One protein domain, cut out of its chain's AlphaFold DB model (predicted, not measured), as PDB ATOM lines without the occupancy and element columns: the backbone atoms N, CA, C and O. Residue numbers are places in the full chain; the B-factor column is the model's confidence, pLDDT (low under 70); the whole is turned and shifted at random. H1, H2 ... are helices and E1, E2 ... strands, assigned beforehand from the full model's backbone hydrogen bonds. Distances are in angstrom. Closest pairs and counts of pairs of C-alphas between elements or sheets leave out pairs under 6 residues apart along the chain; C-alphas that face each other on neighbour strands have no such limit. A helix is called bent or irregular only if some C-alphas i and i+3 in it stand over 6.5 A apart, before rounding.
ATOM      1  N   PHE A 161     118.918 146.361 155.164       54.78
ATOM      2  CA  PHE A 161     120.130 145.825 155.765       54.78
ATOM      3  C   PHE A 161     120.340 144.343 155.455       54.78
ATOM      4  O   PHE A 161     121.373 144.016 154.901       54.78
ATOM      5  N   HIS A 162     119.380 143.447 155.706       62.25
ATOM      6  CA  HIS A 162     119.635 142.012 155.507       62.25
ATOM      7  C   HIS A 162     119.811 141.608 154.044       62.25
ATOM      8  O   HIS A 162     120.594 140.704 153.754       62.25
ATOM      9  N   PHE A 163     119.102 142.261 153.119       76.06
ATOM     10  CA  PHE A 163     119.335 142.061 151.692       76.06
ATOM     11  C   PHE A 163     120.691 142.645 151.282       76.06
ATOM     12  O   PHE A 163     121.491 141.944 150.676       76.06
ATOM     13  N   LYS A 164     121.004 143.883 151.683       71.19
ATOM     14  CA  LYS A 164     122.286 144.538 151.375       71.19
ATOM     15  C   LYS A 164     123.491 143.814 151.983       71.19
ATOM     16  O   LYS A 164     124.495 143.666 151.305       71.19
ATOM     17  N   GLU A 165     123.386 143.337 153.216       77.94
ATOM     18  CA  GLU A 165     124.382 142.531 153.934       77.94
ATOM     19  C   GLU A 165     124.561 141.161 153.274       77.94
ATOM     20  O   GLU A 165     125.677 140.711 153.024       77.94
ATOM     21  N   PHE A 166     123.455 140.491 152.939       83.00
ATOM     22  CA  PHE A 166     123.525 139.228 152.216       83.00
ATOM     23  C   PHE A 166     124.194 139.412 150.852       83.00
ATOM     24  O   PHE A 166     125.066 138.622 150.490       83.00
ATOM     25  N   MET A 167     123.824 140.455 150.109       86.94
ATOM     26  CA  MET A 167     124.402 140.744 148.802       86.94
ATOM     27  C   MET A 167     125.865 141.184 148.910       86.94
ATOM     28  O   MET A 167     126.684 140.675 148.150       86.94
ATOM     29  N   SER A 168     126.247 142.007 149.891       79.81
ATOM     30  CA  SER A 168     127.644 142.440 150.063       79.81
ATOM     31  C   SER A 168     128.603 141.272 150.315       79.81
ATOM     32  O   SER A 168     129.759 141.325 149.897       79.81
ATOM     33  N   LEU A 169     128.119 140.194 150.938       82.19
ATOM     34  CA  LEU A 169     128.899 138.983 151.197       82.19
ATOM     35  C   LEU A 169     128.835 137.952 150.059       82.19
ATOM     36  O   LEU A 169     129.800 137.217 149.854       82.19
ATOM     37  N   ASN A 170     127.715 137.866 149.329       87.94
ATOM     38  CA  ASN A 170     127.426 136.721 148.452       87.94
ATOM     39  C   ASN A 170     127.252 137.066 146.965       87.94
ATOM     40  O   ASN A 170     127.172 136.146 146.148       87.94
ATOM     41  N   GLU A 171     127.220 138.344 146.577       90.12
ATOM     42  CA  GLU A 171     126.961 138.759 145.189       90.12
ATOM     43  C   GLU A 171     127.958 138.137 144.207       90.12
ATOM     44  O   GLU A 171     127.553 137.535 143.214       90.12
ATOM     45  N   LYS A 172     129.255 138.160 144.530       88.44
ATOM     46  CA  LYS A 172     130.298 137.569 143.678       88.44
ATOM     47  C   LYS A 172     130.146 136.051 143.525       88.44
ATOM     48  O   LYS A 172     130.412 135.492 142.464       88.44
ATOM     49  N   THR A 173     129.696 135.359 144.573       90.19
ATOM     50  CA  THR A 173     129.406 133.917 144.515       90.19
ATOM     51  C   THR A 173     128.190 133.632 143.638       90.19
ATOM     52  O   THR A 173     128.199 132.655 142.887       90.19
ATOM     53  N   ILE A 174     127.166 134.487 143.708       92.94
ATOM     54  CA  ILE A 174     125.985 134.415 142.846       92.94
ATOM     55  C   ILE A 174     126.381 134.637 141.382       92.94
ATOM     56  O   ILE A 174     125.989 133.843 140.532       92.94
ATOM     57  N   GLU A 175     127.206 135.641 141.082       92.12
ATOM     58  CA  GLU A 175     127.704 135.911 139.725       92.12
ATOM     59  C   GLU A 175     128.469 134.714 139.146       92.12
ATOM     60  O   GLU A 175     128.107 134.200 138.086       92.12
ATOM     61  N   LEU A 176     129.448 134.185 139.889       91.62
ATOM     62  CA  LEU A 176     130.214 133.000 139.482       91.62
ATOM     63  C   LEU A 176     129.323 131.766 139.289       91.62
ATOM     64  O   LEU A 176     129.556 130.941 138.402       91.62
ATOM     65  N   PHE A 177     128.291 131.614 140.122       93.44
ATOM     66  CA  PHE A 177     127.293 130.570 139.937       93.44
ATOM     67  C   PHE A 177     126.518 130.769 138.636       93.44
ATOM     68  O   PHE A 177     126.369 129.795 137.897       93.44
ATOM     69  N   MET A 178     126.064 131.985 138.328       91.56
ATOM     70  CA  MET A 178     125.313 132.284 137.105       91.56
ATOM     71  C   MET A 178     126.147 132.034 135.842       91.56
ATOM     72  O   MET A 178     125.658 131.382 134.919       91.56
ATOM     73  N   GLU A 179     127.432 132.388 135.843       90.00
ATOM     74  CA  GLU A 179     128.361 132.113 134.733       90.00
ATOM     75  C   GLU A 179     128.645 130.614 134.530       90.00
ATOM     76  O   GLU A 179     128.880 130.144 133.410       90.00
ATOM     77  N   ASN A 180     128.588 129.820 135.601       86.50
ATOM     78  CA  ASN A 180     128.889 128.396 135.536       86.50
ATOM     79  C   ASN A 180     127.746 127.593 134.887       86.50
ATOM     80  O   ASN A 180     126.727 127.288 135.512       86.50
ATOM     81  N   LYS A 181     127.949 127.169 133.634       83.00
ATOM     82  CA  LYS A 181     126.969 126.387 132.856       83.00
ATOM     83  C   LYS A 181     126.690 124.978 133.395       83.00
ATOM     84  O   LYS A 181     125.670 124.396 133.047       83.00
ATOM     85  N   ARG A 182     127.582 124.402 134.212       83.06
ATOM     86  CA  ARG A 182     127.428 123.034 134.746       83.06
ATOM     87  C   ARG A 182     126.705 123.004 136.092       83.06
ATOM     88  O   ARG A 182     126.076 122.003 136.424       83.06
ATOM     89  N   ARG A 183     126.795 124.079 136.881       83.88
ATOM     90  CA  ARG A 183     126.207 124.145 138.223       83.88
ATOM     91  C   ARG A 183     124.736 124.567 138.150       83.88
ATOM     92  O   ARG A 183     124.432 125.674 137.721       83.88
ATOM     93  N   LYS A 184     123.834 123.685 138.599       86.81
ATOM     94  CA  LYS A 184     122.371 123.895 138.544       86.81
ATOM     95  C   LYS A 184     121.765 124.512 139.810       86.81
ATOM     96  O   LYS A 184     120.711 125.133 139.727       86.81
ATOM     97  N   LYS A 185     122.427 124.356 140.963       89.38
ATOM     98  CA  LYS A 185     121.928 124.786 142.278       89.38
ATOM     99  C   LYS A 185     123.023 125.467 143.110       89.38
ATOM    100  O   LYS A 185     124.195 125.067 143.064       89.38
ATOM    101  N   LEU A 186     122.626 126.474 143.880       90.62
ATOM    102  CA  LEU A 186     123.437 127.178 144.868       90.62
ATOM    103  C   LEU A 186     122.668 127.251 146.191       90.62
ATOM    104  O   LEU A 186     121.472 127.521 146.185       90.62
ATOM    105  N   GLU A 187     123.346 126.988 147.306       89.06
ATOM    106  CA  GLU A 187     122.744 126.969 148.642       89.06
ATOM    107  C   GLU A 187     123.482 127.946 149.560       89.06
ATOM    108  O   GLU A 187     124.714 127.991 149.550       89.06
ATOM    109  N   PHE A 188     122.725 128.685 150.370       84.50
ATOM    110  CA  PHE A 188     123.234 129.534 151.444       84.50
ATOM    111  C   PHE A 188     122.588 129.145 152.770       84.50
ATOM    112  O   PHE A 188     121.371 128.977 152.844       84.50
ATOM    113  N   SER A 189     123.395 129.035 153.825       78.81
ATOM    114  CA  SER A 189     122.888 128.891 155.192       78.81
ATOM    115  C   SER A 189     122.600 130.268 155.784       78.81
ATOM    116  O   SER A 189     123.408 131.183 155.650       78.81
ATOM    117  N   LEU A 190     121.455 130.404 156.446       66.44
ATOM    118  CA  LEU A 190     121.038 131.621 157.128       66.44
ATOM    119  C   LEU A 190     121.168 131.444 158.637       66.44
ATOM    120  O   LEU A 190     120.711 130.446 159.197       66.44
ATOM    121  N   THR A 191     121.759 132.440 159.287       59.69
ATOM    122  CA  THR A 191     121.866 132.525 160.748       59.69
ATOM    123  C   THR A 191     120.552 132.964 161.398       59.69
ATOM    124  O   THR A 191     120.298 132.603 162.542       59.69
ATOM    125  N   GLU A 192     119.689 133.674 160.662       52.97
ATOM    126  CA  GLU A 192     118.447 134.283 161.159       52.97
ATOM    127  C   GLU A 192     117.282 134.164 160.144       52.97
ATOM    128  O   GLU A 192     117.517 133.897 158.957       52.97
ATOM    129  N   PRO A 193     116.008 134.319 160.569       48.81
ATOM    130  CA  PRO A 193     114.858 134.377 159.662       48.81
ATOM    131  C   PRO A 193     114.964 135.544 158.663       48.81
ATOM    132  O   PRO A 193     115.483 136.606 158.992       48.81
ATOM    133  N   ARG A 194     114.437 135.369 157.445       60.50
ATOM    134  CA  ARG A 194     114.330 136.438 156.436       60.50
ATOM    135  C   ARG A 194     112.863 136.689 156.087       60.50
ATOM    136  O   ARG A 194     112.044 135.776 156.150       60.50
ATOM    137  N   TYR A 195     112.544 137.926 155.726       55.75
ATOM    138  CA  TYR A 195     111.177 138.396 155.485       55.75
ATOM    139  C   TYR A 195     110.776 138.282 154.020       55.75
ATOM    140  O   TYR A 195     111.636 138.227 153.147       55.75
ATOM    141  N   ALA A 196     109.472 138.309 153.733       51.56
ATOM    142  CA  ALA A 196     108.950 138.252 152.363       51.56
ATOM    143  C   ALA A 196     109.574 139.319 151.440       51.56
ATOM    144  O   ALA A 196     109.829 139.055 150.266       51.56
ATOM    145  N   THR A 197     109.887 140.500 151.984       54.22
ATOM    146  CA  THR A 197     110.581 141.585 151.277       54.22
ATOM    147  C   THR A 197     111.983 141.193 150.819       54.22
ATOM    148  O   THR A 197     112.301 141.422 149.661       54.22
ATOM    149  N   PHE A 198     112.775 140.515 151.658       73.00
ATOM    150  CA  PHE A 198     114.104 140.013 151.285       73.00
ATOM    151  C   PHE A 198     114.034 139.069 150.073       73.00
ATOM    152  O   PHE A 198     114.838 139.181 149.151       73.00
ATOM    153  N   TYR A 199     113.061 138.150 150.050       68.88
ATOM    154  CA  TYR A 199     112.904 137.218 148.928       68.88
ATOM    155  C   TYR A 199     112.458 137.945 147.661       68.88
ATOM    156  O   TYR A 199     113.021 137.709 146.597       68.88
ATOM    157  N   LYS A 200     111.520 138.889 147.788       63.06
ATOM    158  CA  LYS A 200     111.055 139.719 146.673       63.06
ATOM    159  C   LYS A 200     112.182 140.582 146.092       63.06
ATOM    160  O   LYS A 200     112.296 140.697 144.877       63.06
ATOM    161  N   GLU A 201     113.037 141.154 146.937       74.44
ATOM    162  CA  GLU A 201     114.223 141.918 146.522       74.44
ATOM    163  C   GLU A 201     115.253 141.024 145.816       74.44
ATOM    164  O   GLU A 201     115.810 141.410 144.786       74.44
ATOM    165  N   LEU A 202     115.466 139.802 146.312       81.50
ATOM    166  CA  LEU A 202     116.358 138.827 145.685       81.50
ATOM    167  C   LEU A 202     115.828 138.357 144.323       81.50
ATOM    168  O   LEU A 202     116.589 138.299 143.358       81.50
ATOM    169  N   GLU A 203     114.528 138.096 144.203       77.75
ATOM    170  CA  GLU A 203     113.878 137.793 142.922       77.75
ATOM    171  C   GLU A 203     114.027 138.948 141.926       77.75
ATOM    172  O   GLU A 203     114.436 138.732 140.783       77.75
ATOM    173  N   GLN A 204     113.767 140.185 142.363       77.50
ATOM    174  CA  GLN A 204     113.935 141.382 141.536       77.50
ATOM    175  C   GLN A 204     115.386 141.572 141.085       77.50
ATOM    176  O   GLN A 204     115.623 141.947 139.934       77.50
ATOM    177  N   PHE A 205     116.364 141.280 141.947       87.31
ATOM    178  CA  PHE A 205     117.779 141.301 141.580       87.31
ATOM    179  C   PHE A 205     118.078 140.333 140.429       87.31
ATOM    180  O   PHE A 205     118.687 140.744 139.438       87.31
ATOM    181  N   PHE A 206     117.613 139.080 140.503       88.38
ATOM    182  CA  PHE A 206     117.825 138.109 139.424       88.38
ATOM    183  C   PHE A 206     117.091 138.492 138.141       88.38
ATOM    184  O   PHE A 206     117.685 138.426 137.067       88.38
ATOM    185  N   GLN A 207     115.843 138.951 138.242       82.44
ATOM    186  CA  GLN A 207     115.075 139.416 137.084       82.44
ATOM    187  C   GLN A 207     115.763 140.594 136.383       82.44
ATOM    188  O   GLN A 207     115.808 140.641 135.156       82.44
ATOM    189  N   LYS A 208     116.336 141.528 137.151       82.25
ATOM    190  CA  LYS A 208     116.999 142.720 136.612       82.25
ATOM    191  C   LYS A 208     118.391 142.423 136.055       82.25
ATOM    192  O   LYS A 208     118.735 142.928 134.991       82.25
ATOM    193  N   LYS A 209     119.205 141.641 136.772       88.81
ATOM    194  CA  LYS A 209     120.622 141.412 136.435       88.81
ATOM    195  C   LYS A 209     120.829 140.223 135.493       88.81
ATOM    196  O   LYS A 209     121.745 140.252 134.677       88.81
ATOM    197  N   PHE A 210     119.961 139.211 135.554       90.06
ATOM    198  CA  PHE A 210     120.045 137.986 134.751       90.06
ATOM    199  C   PHE A 210     118.718 137.642 134.042       90.06
ATOM    200  O   PHE A 210     118.231 136.515 134.151       90.06
ATOM    201  N   PRO A 211     118.134 138.562 133.250       82.56
ATOM    202  CA  PRO A 211     116.804 138.380 132.655       82.56
ATOM    203  C   PRO A 211     116.691 137.161 131.722       82.56
ATOM    204  O   PRO A 211     115.609 136.611 131.549       82.56
ATOM    205  N   GLN A 212     117.805 136.723 131.127       83.31
ATOM    206  CA  GLN A 212     117.853 135.594 130.187       83.31
ATOM    207  C   GLN A 212     118.102 134.234 130.867       83.31
ATOM    208  O   GLN A 212     118.160 133.210 130.190       83.31
ATOM    209  N   GLN A 213     118.302 134.209 132.188       85.88
ATOM    210  CA  GLN A 213     118.581 132.997 132.962       85.88
ATOM    211  C   GLN A 213     117.761 133.010 134.259       85.88
ATOM    212  O   GLN A 213     118.314 133.266 135.332       85.88
ATOM    213  N   PRO A 214     116.441 132.776 134.176       83.31
ATOM    214  CA  PRO A 214     115.575 132.834 135.341       83.31
ATOM    215  C   PRO A 214     115.943 131.749 136.358       83.31
ATOM    216  O   PRO A 214     116.424 130.660 136.020       83.31
ATOM    217  N   VAL A 215     115.712 132.064 137.628       86.06
ATOM    218  CA  VAL A 215     116.000 131.179 138.756       86.06
ATOM    219  C   VAL A 215     114.749 130.972 139.596       86.06
ATOM    220  O   VAL A 215     113.889 131.845 139.673       86.06
ATOM    221  N   HIS A 216     114.676 129.819 140.248       83.25
ATOM    222  CA  HIS A 216     113.698 129.511 141.278       83.25
ATOM    223  C   HIS A 216     114.379 129.580 142.648       83.25
ATOM    224  O   HIS A 216     115.460 129.007 142.834       83.25
ATOM    225  N   ILE A 217     113.765 130.290 143.593       79.00
ATOM    226  CA  ILE A 217     114.305 130.507 144.937       79.00
ATOM    227  C   ILE A 217     113.434 129.742 145.934       79.00
ATOM    228  O   ILE A 217     112.257 130.037 146.095       79.00
ATOM    229  N   VAL A 218     114.014 128.746 146.606       71.12
ATOM    230  CA  VAL A 218     113.326 127.900 147.593       71.12
ATOM    231  C   VAL A 218     113.904 128.146 148.976       71.12
ATOM    232  O   VAL A 218     115.116 128.047 149.178       71.12
ATOM    233  N   TYR A 219     113.031 128.419 149.939       63.66
ATOM    234  CA  TYR A 219     113.384 128.478 151.351       63.66
ATOM    235  C   TYR A 219     113.105 127.132 152.019       63.66
ATOM    236  O   TYR A 219     111.991 126.621 151.931       63.66
ATOM    237  N   ASP A 220     114.112 126.567 152.684       59.09
ATOM    238  CA  ASP A 220     113.988 125.294 153.396       59.09
ATOM    239  C   ASP A 220     114.312 125.466 154.886       59.09
ATOM    240  O   ASP A 220     115.246 126.184 155.271       59.09
ATOM    241  N   VAL A 221     113.528 124.792 155.728       51.66
ATOM    242  CA  VAL A 221     113.691 124.757 157.183       51.66
ATOM    243  C   VAL A 221     113.896 123.302 157.587       51.66
ATOM    244  O   VAL A 221     112.943 122.523 157.680       51.66
ATOM    245  N   GLU A 222     115.143 122.924 157.871       51.38
ATOM    246  CA  GLU A 222     115.452 121.576 158.349       51.38
ATOM    247  C   GLU A 222     114.930 121.405 159.789       51.38
ATOM    248  O   GLU A 222     115.511 121.905 160.759       51.38
ATOM    249  N   LYS A 223     113.816 120.669 159.927       39.59
ATOM    250  CA  LYS A 223     113.036 120.499 161.173       39.59
ATOM    251  C   LYS A 223     113.829 119.999 162.390       39.59
ATOM    252  O   LYS A 223     113.380 120.210 163.511       39.59
ATOM    253  N   HIS A 224     114.978 119.352 162.195       36.56
ATOM    254  CA  HIS A 224     115.738 118.718 163.279       36.56
ATOM    255  C   HIS A 224     116.886 119.557 163.859       36.56
ATOM    256  O   HIS A 224     117.357 119.229 164.944       36.56
ATOM    257  N   TYR A 225     117.311 120.643 163.202       34.62
ATOM    258  CA  TYR A 225     118.483 121.421 163.647       34.62
ATOM    259  C   TYR A 225     118.282 122.942 163.644       34.62
ATOM    260  O   TYR A 225     119.246 123.673 163.854       34.62
ATOM    261  N   GLN A 226     117.064 123.431 163.373       45.47
ATOM    262  CA  GLN A 226     116.764 124.866 163.203       45.47
ATOM    263  C   GLN A 226     117.658 125.576 162.161       45.47
ATOM    264  O   GLN A 226     117.731 126.803 162.130       45.47
ATOM    265  N   ARG A 227     118.325 124.821 161.275       45.59
ATOM    266  CA  ARG A 227     119.148 125.370 160.196       45.59
ATOM    267  C   ARG A 227     118.242 125.805 159.053       45.59
ATOM    268  O   ARG A 227     117.433 125.026 158.551       45.59
ATOM    269  N   ARG A 228     118.375 127.072 158.671       64.62
ATOM    270  CA  ARG A 228     117.577 127.731 157.635       64.62
ATOM    271  C   ARG A 228     118.435 127.869 156.387       64.62
ATOM    272  O   ARG A 228     119.585 128.295 156.492       64.62
ATOM    273  N   LYS A 229     117.906 127.507 155.221       74.94
ATOM    274  CA  LYS A 229     118.662 127.527 153.963       74.94
ATOM    275  C   LYS A 229     117.891 128.231 152.855       74.94
ATOM    276  O   LYS A 229     116.671 128.112 152.764       74.94
ATOM    277  N   ILE A 230     118.621 128.939 151.998       82.12
ATOM    278  CA  ILE A 230     118.120 129.454 150.719       82.12
ATOM    279  C   ILE A 230     118.743 128.628 149.607       82.12
ATOM    280  O   ILE A 230     119.963 128.493 149.541       82.12
ATOM    281  N   ASN A 231     117.899 128.133 148.710       81.12
ATOM    282  CA  ASN A 231     118.286 127.385 147.530       81.12
ATOM    283  C   ASN A 231     117.932 128.173 146.272       81.12
ATOM    284  O   ASN A 231     116.769 128.477 146.040       81.12
ATOM    285  N   ILE A 232     118.932 128.464 145.450       88.38
ATOM    286  CA  ILE A 232     118.775 129.133 144.160       88.38
ATOM    287  C   ILE A 232     119.030 128.097 143.072       88.38
ATOM    288  O   ILE A 232     120.121 127.527 142.988       88.38
ATOM    289  N   GLN A 233     118.024 127.837 142.244       88.69
ATOM    290  CA  GLN A 233     118.078 126.842 141.180       88.69
ATOM    291  C   GLN A 233     117.869 127.507 139.821       88.69
ATOM    292  O   GLN A 233     116.912 128.248 139.638       88.69
ATOM    293  N   LYS A 234     118.754 127.232 138.858       88.44
ATOM    294  CA  LYS A 234     118.573 127.703 137.478       88.44
ATOM    295  C   LYS A 234     117.426 126.943 136.828       88.44
ATOM    296  O   LYS A 234     117.408 125.714 136.885       88.44
ATOM    297  N   ILE A 235     116.521 127.668 136.187       82.00
ATOM    298  CA  ILE A 235     115.421 127.071 135.432       82.00
ATOM    299  C   ILE A 235     115.963 126.716 134.046       82.00
ATOM    300  O   ILE A 235     116.431 127.593 133.320       82.00
ATOM    301  N   THR A 236     115.965 125.425 133.701       67.38
ATOM    302  CA  THR A 236     116.565 124.938 132.446       67.38
ATOM    303  C   THR A 236     115.549 124.562 131.369       67.38
ATOM    304  O   THR A 236     115.918 124.596 130.199       67.38
ATOM    305  N   GLU A 237     114.285 124.274 131.705       58.03
ATOM    306  CA  GLU A 237     113.237 123.949 130.724       58.03
ATOM    307  C   GLU A 237     111.861 124.502 131.139       58.03
ATOM    308  O   GLU A 237     111.559 124.642 132.321       58.03
ATOM    309  N   LYS A 238     111.003 124.805 130.150       49.44
ATOM    310  CA  LYS A 238     109.637 125.338 130.349       49.44
ATOM    311  C   LYS A 238     108.687 124.382 131.096       49.44
ATOM    312  O   LYS A 238     107.639 124.835 131.538       49.44
ATOM    313  N   ASN A 239     109.055 123.110 131.262       43.34
ATOM    314  CA  ASN A 239     108.231 122.093 131.928       43.34
ATOM    315  C   ASN A 239     108.339 122.105 133.468       43.34
ATOM    316  O   ASN A 239     107.514 121.481 134.123       43.34
ATOM    317  N   ASP A 240     109.274 122.859 134.065       47.72
ATOM    318  CA  ASP A 240     109.360 123.016 135.535       47.72
ATOM    319  C   ASP A 240     108.264 123.949 136.110       47.72
ATOM    320  O   ASP A 240     108.132 124.083 137.329       47.72
ATOM    321  N   ILE A 241     107.480 124.602 135.239       48.59
ATOM    322  CA  ILE A 241     106.391 125.529 135.601       48.59
ATOM    323  C   ILE A 241     105.111 124.767 136.007       48.59
ATOM    324  O   ILE A 241     104.351 125.260 136.842       48.59
ATOM    325  N   ASP A 242     104.890 123.557 135.476       41.12
ATOM    326  CA  ASP A 242     103.642 122.805 135.694       41.12
ATOM    327  C   ASP A 242     103.683 121.886 136.928       41.12
ATOM    328  O   ASP A 242     102.671 121.732 137.615       41.12
ATOM    329  N   ASP A 243     104.852 121.361 137.314       40.75
ATOM    330  CA  ASP A 243     104.979 120.568 138.552       40.75
ATOM    331  C   ASP A 243     104.981 121.439 139.829       40.75
ATOM    332  O   ASP A 243     104.744 120.948 140.939       40.75
ATOM    333  N   THR A 244     105.181 122.757 139.696       42.59
ATOM    334  CA  THR A 244     105.226 123.710 140.820       42.59
ATOM    335  C   THR A 244     103.865 124.285 141.222       42.59
ATOM    336  O   THR A 244     103.728 124.767 142.351       42.59
ATOM    337  N   GLN A 245     102.822 124.182 140.388       43.72
ATOM    338  CA  GLN A 245     101.470 124.608 140.787       43.72
ATOM    339  C   GLN A 245     100.756 123.585 141.695       43.72
ATOM    340  O   GLN A 245      99.922 123.969 142.517       43.72
ATOM    341  N   ASN A 246     101.134 122.301 141.630       37.31
ATOM    342  CA  ASN A 246     100.472 121.225 142.383       37.31
ATOM    343  C   ASN A 246     101.134 120.845 143.721       37.31
ATOM    344  O   ASN A 246     100.506 120.174 144.538       37.31
ATOM    345  N   GLN A 247     102.366 121.285 144.006       39.41
ATOM    346  CA  GLN A 247     102.993 121.045 145.321       39.41
ATOM    347  C   GLN A 247     102.850 122.223 146.298       39.41
ATOM    348  O   GLN A 247     102.853 122.012 147.513       39.41
ATOM    349  N   ASN A 248     102.611 123.440 145.797       37.50
ATOM    350  CA  ASN A 248     102.301 124.613 146.627       37.50
ATOM    351  C   ASN A 248     100.835 124.664 147.104       37.50
ATOM    352  O   ASN A 248     100.495 125.457 147.981       37.50
ATOM    353  N   SER A 249      99.969 123.795 146.578       35.09
ATOM    354  CA  SER A 249      98.545 123.709 146.929       35.09
ATOM    355  C   SER A 249      98.249 122.757 148.100       35.09
ATOM    356  O   SER A 249      97.164 122.824 148.669       35.09
TER     357      SER A 249
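What this domain is: This is residues 161 to 249 of the 578 residues of the protein "CAF1 family ribonuclease" of Tetrahymena thermophila (strain SB210) (UniProt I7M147). A strongly twisted wall of three antiparallel strands has two helical pieces, H2 and the arm H1b of the bent helix H1, over one face, and the other face is bare. Past the sheet, residues 241 to 249, with H4, stick out as a free tail. The printed part has 89 residues, with four named helices and three named strands in the order H1 E1 H2 E2 E3 H3 H4; the sheet's order is E1, E3, E2, and the class is mixed, helices and strands. The whole is compact, with a radius of gyration of the C-alphas of 13.6 A and spans of 33 by 32 by 24 A.

Where its parts are: Find C-alpha 161 at (120.130, 145.825, 155.765), where H1, residues 161 to 179, begins. By its hydrogen bonds it was assigned as one helix, but it is bent: C-alphas 169 and 172 are 7.8 A apart. Its arms are H1a, residues 161 to 169, 12.0 A long, and H1b, residues 172 to 179, 10.7 A. Next come E1, residues 185 to 190, 16.4 A, and H2, residues 196 to 209, 20.0 A. E2, residues 215 to 222, spans 21.8 A, and E3, residues 227 to 234, spans 22.8 A and ends at C-alpha 234 (118.573, 127.703, 137.478). H3 is residues 238 to 241, and H4 is residues 243 to 247, ending at C-alpha 247 (102.993, 121.045, 145.321).

How they stand to each other: Look first at E3, the inner strand. It is antiparallel to E1 at 156 degrees, with N 188 and O 230 at 2.9 A, and forms a hairpin with E2, where N 218 and O 231 are 2.8 A apart. E1, H2 and E2 form a split strand-helix-strand unit, two strands running the same way with E3 between them; its crossover is right-handed. H1b and H2 are on the same face. H1b has a height over the sheet of 10.3 A and runs along the strands, over E1 and E3; its closest C-alphas to E1 are Phe 177 and Leu 186, 7.1 A. H2, at a height of 9.6 A, is over E2. H1a touches H2 with residues 198 to 202 of H2 alone, closest at the C-alphas of Phe 163 and Phe 198, 5.6 A. H3 and H4 are not on the sheet and meet only through their link. H1a, H1b and H2 have every O i to N i+4 pair within hydrogen-bond range; H4 has 0 of 1, and 0 of 2 for O i to N i+3, and H3 is too short for an O i to N i+4 pair.

The domain as a whole: The C-alphas farthest apart are those of Gln 212 and His 224, 37.2 A. The printed part has no cut, and its links are tight. Mean pLDDT of the printed part is 70.7; among the residues under 70 are 190 to 197, 219 to 228 and 236 to 249.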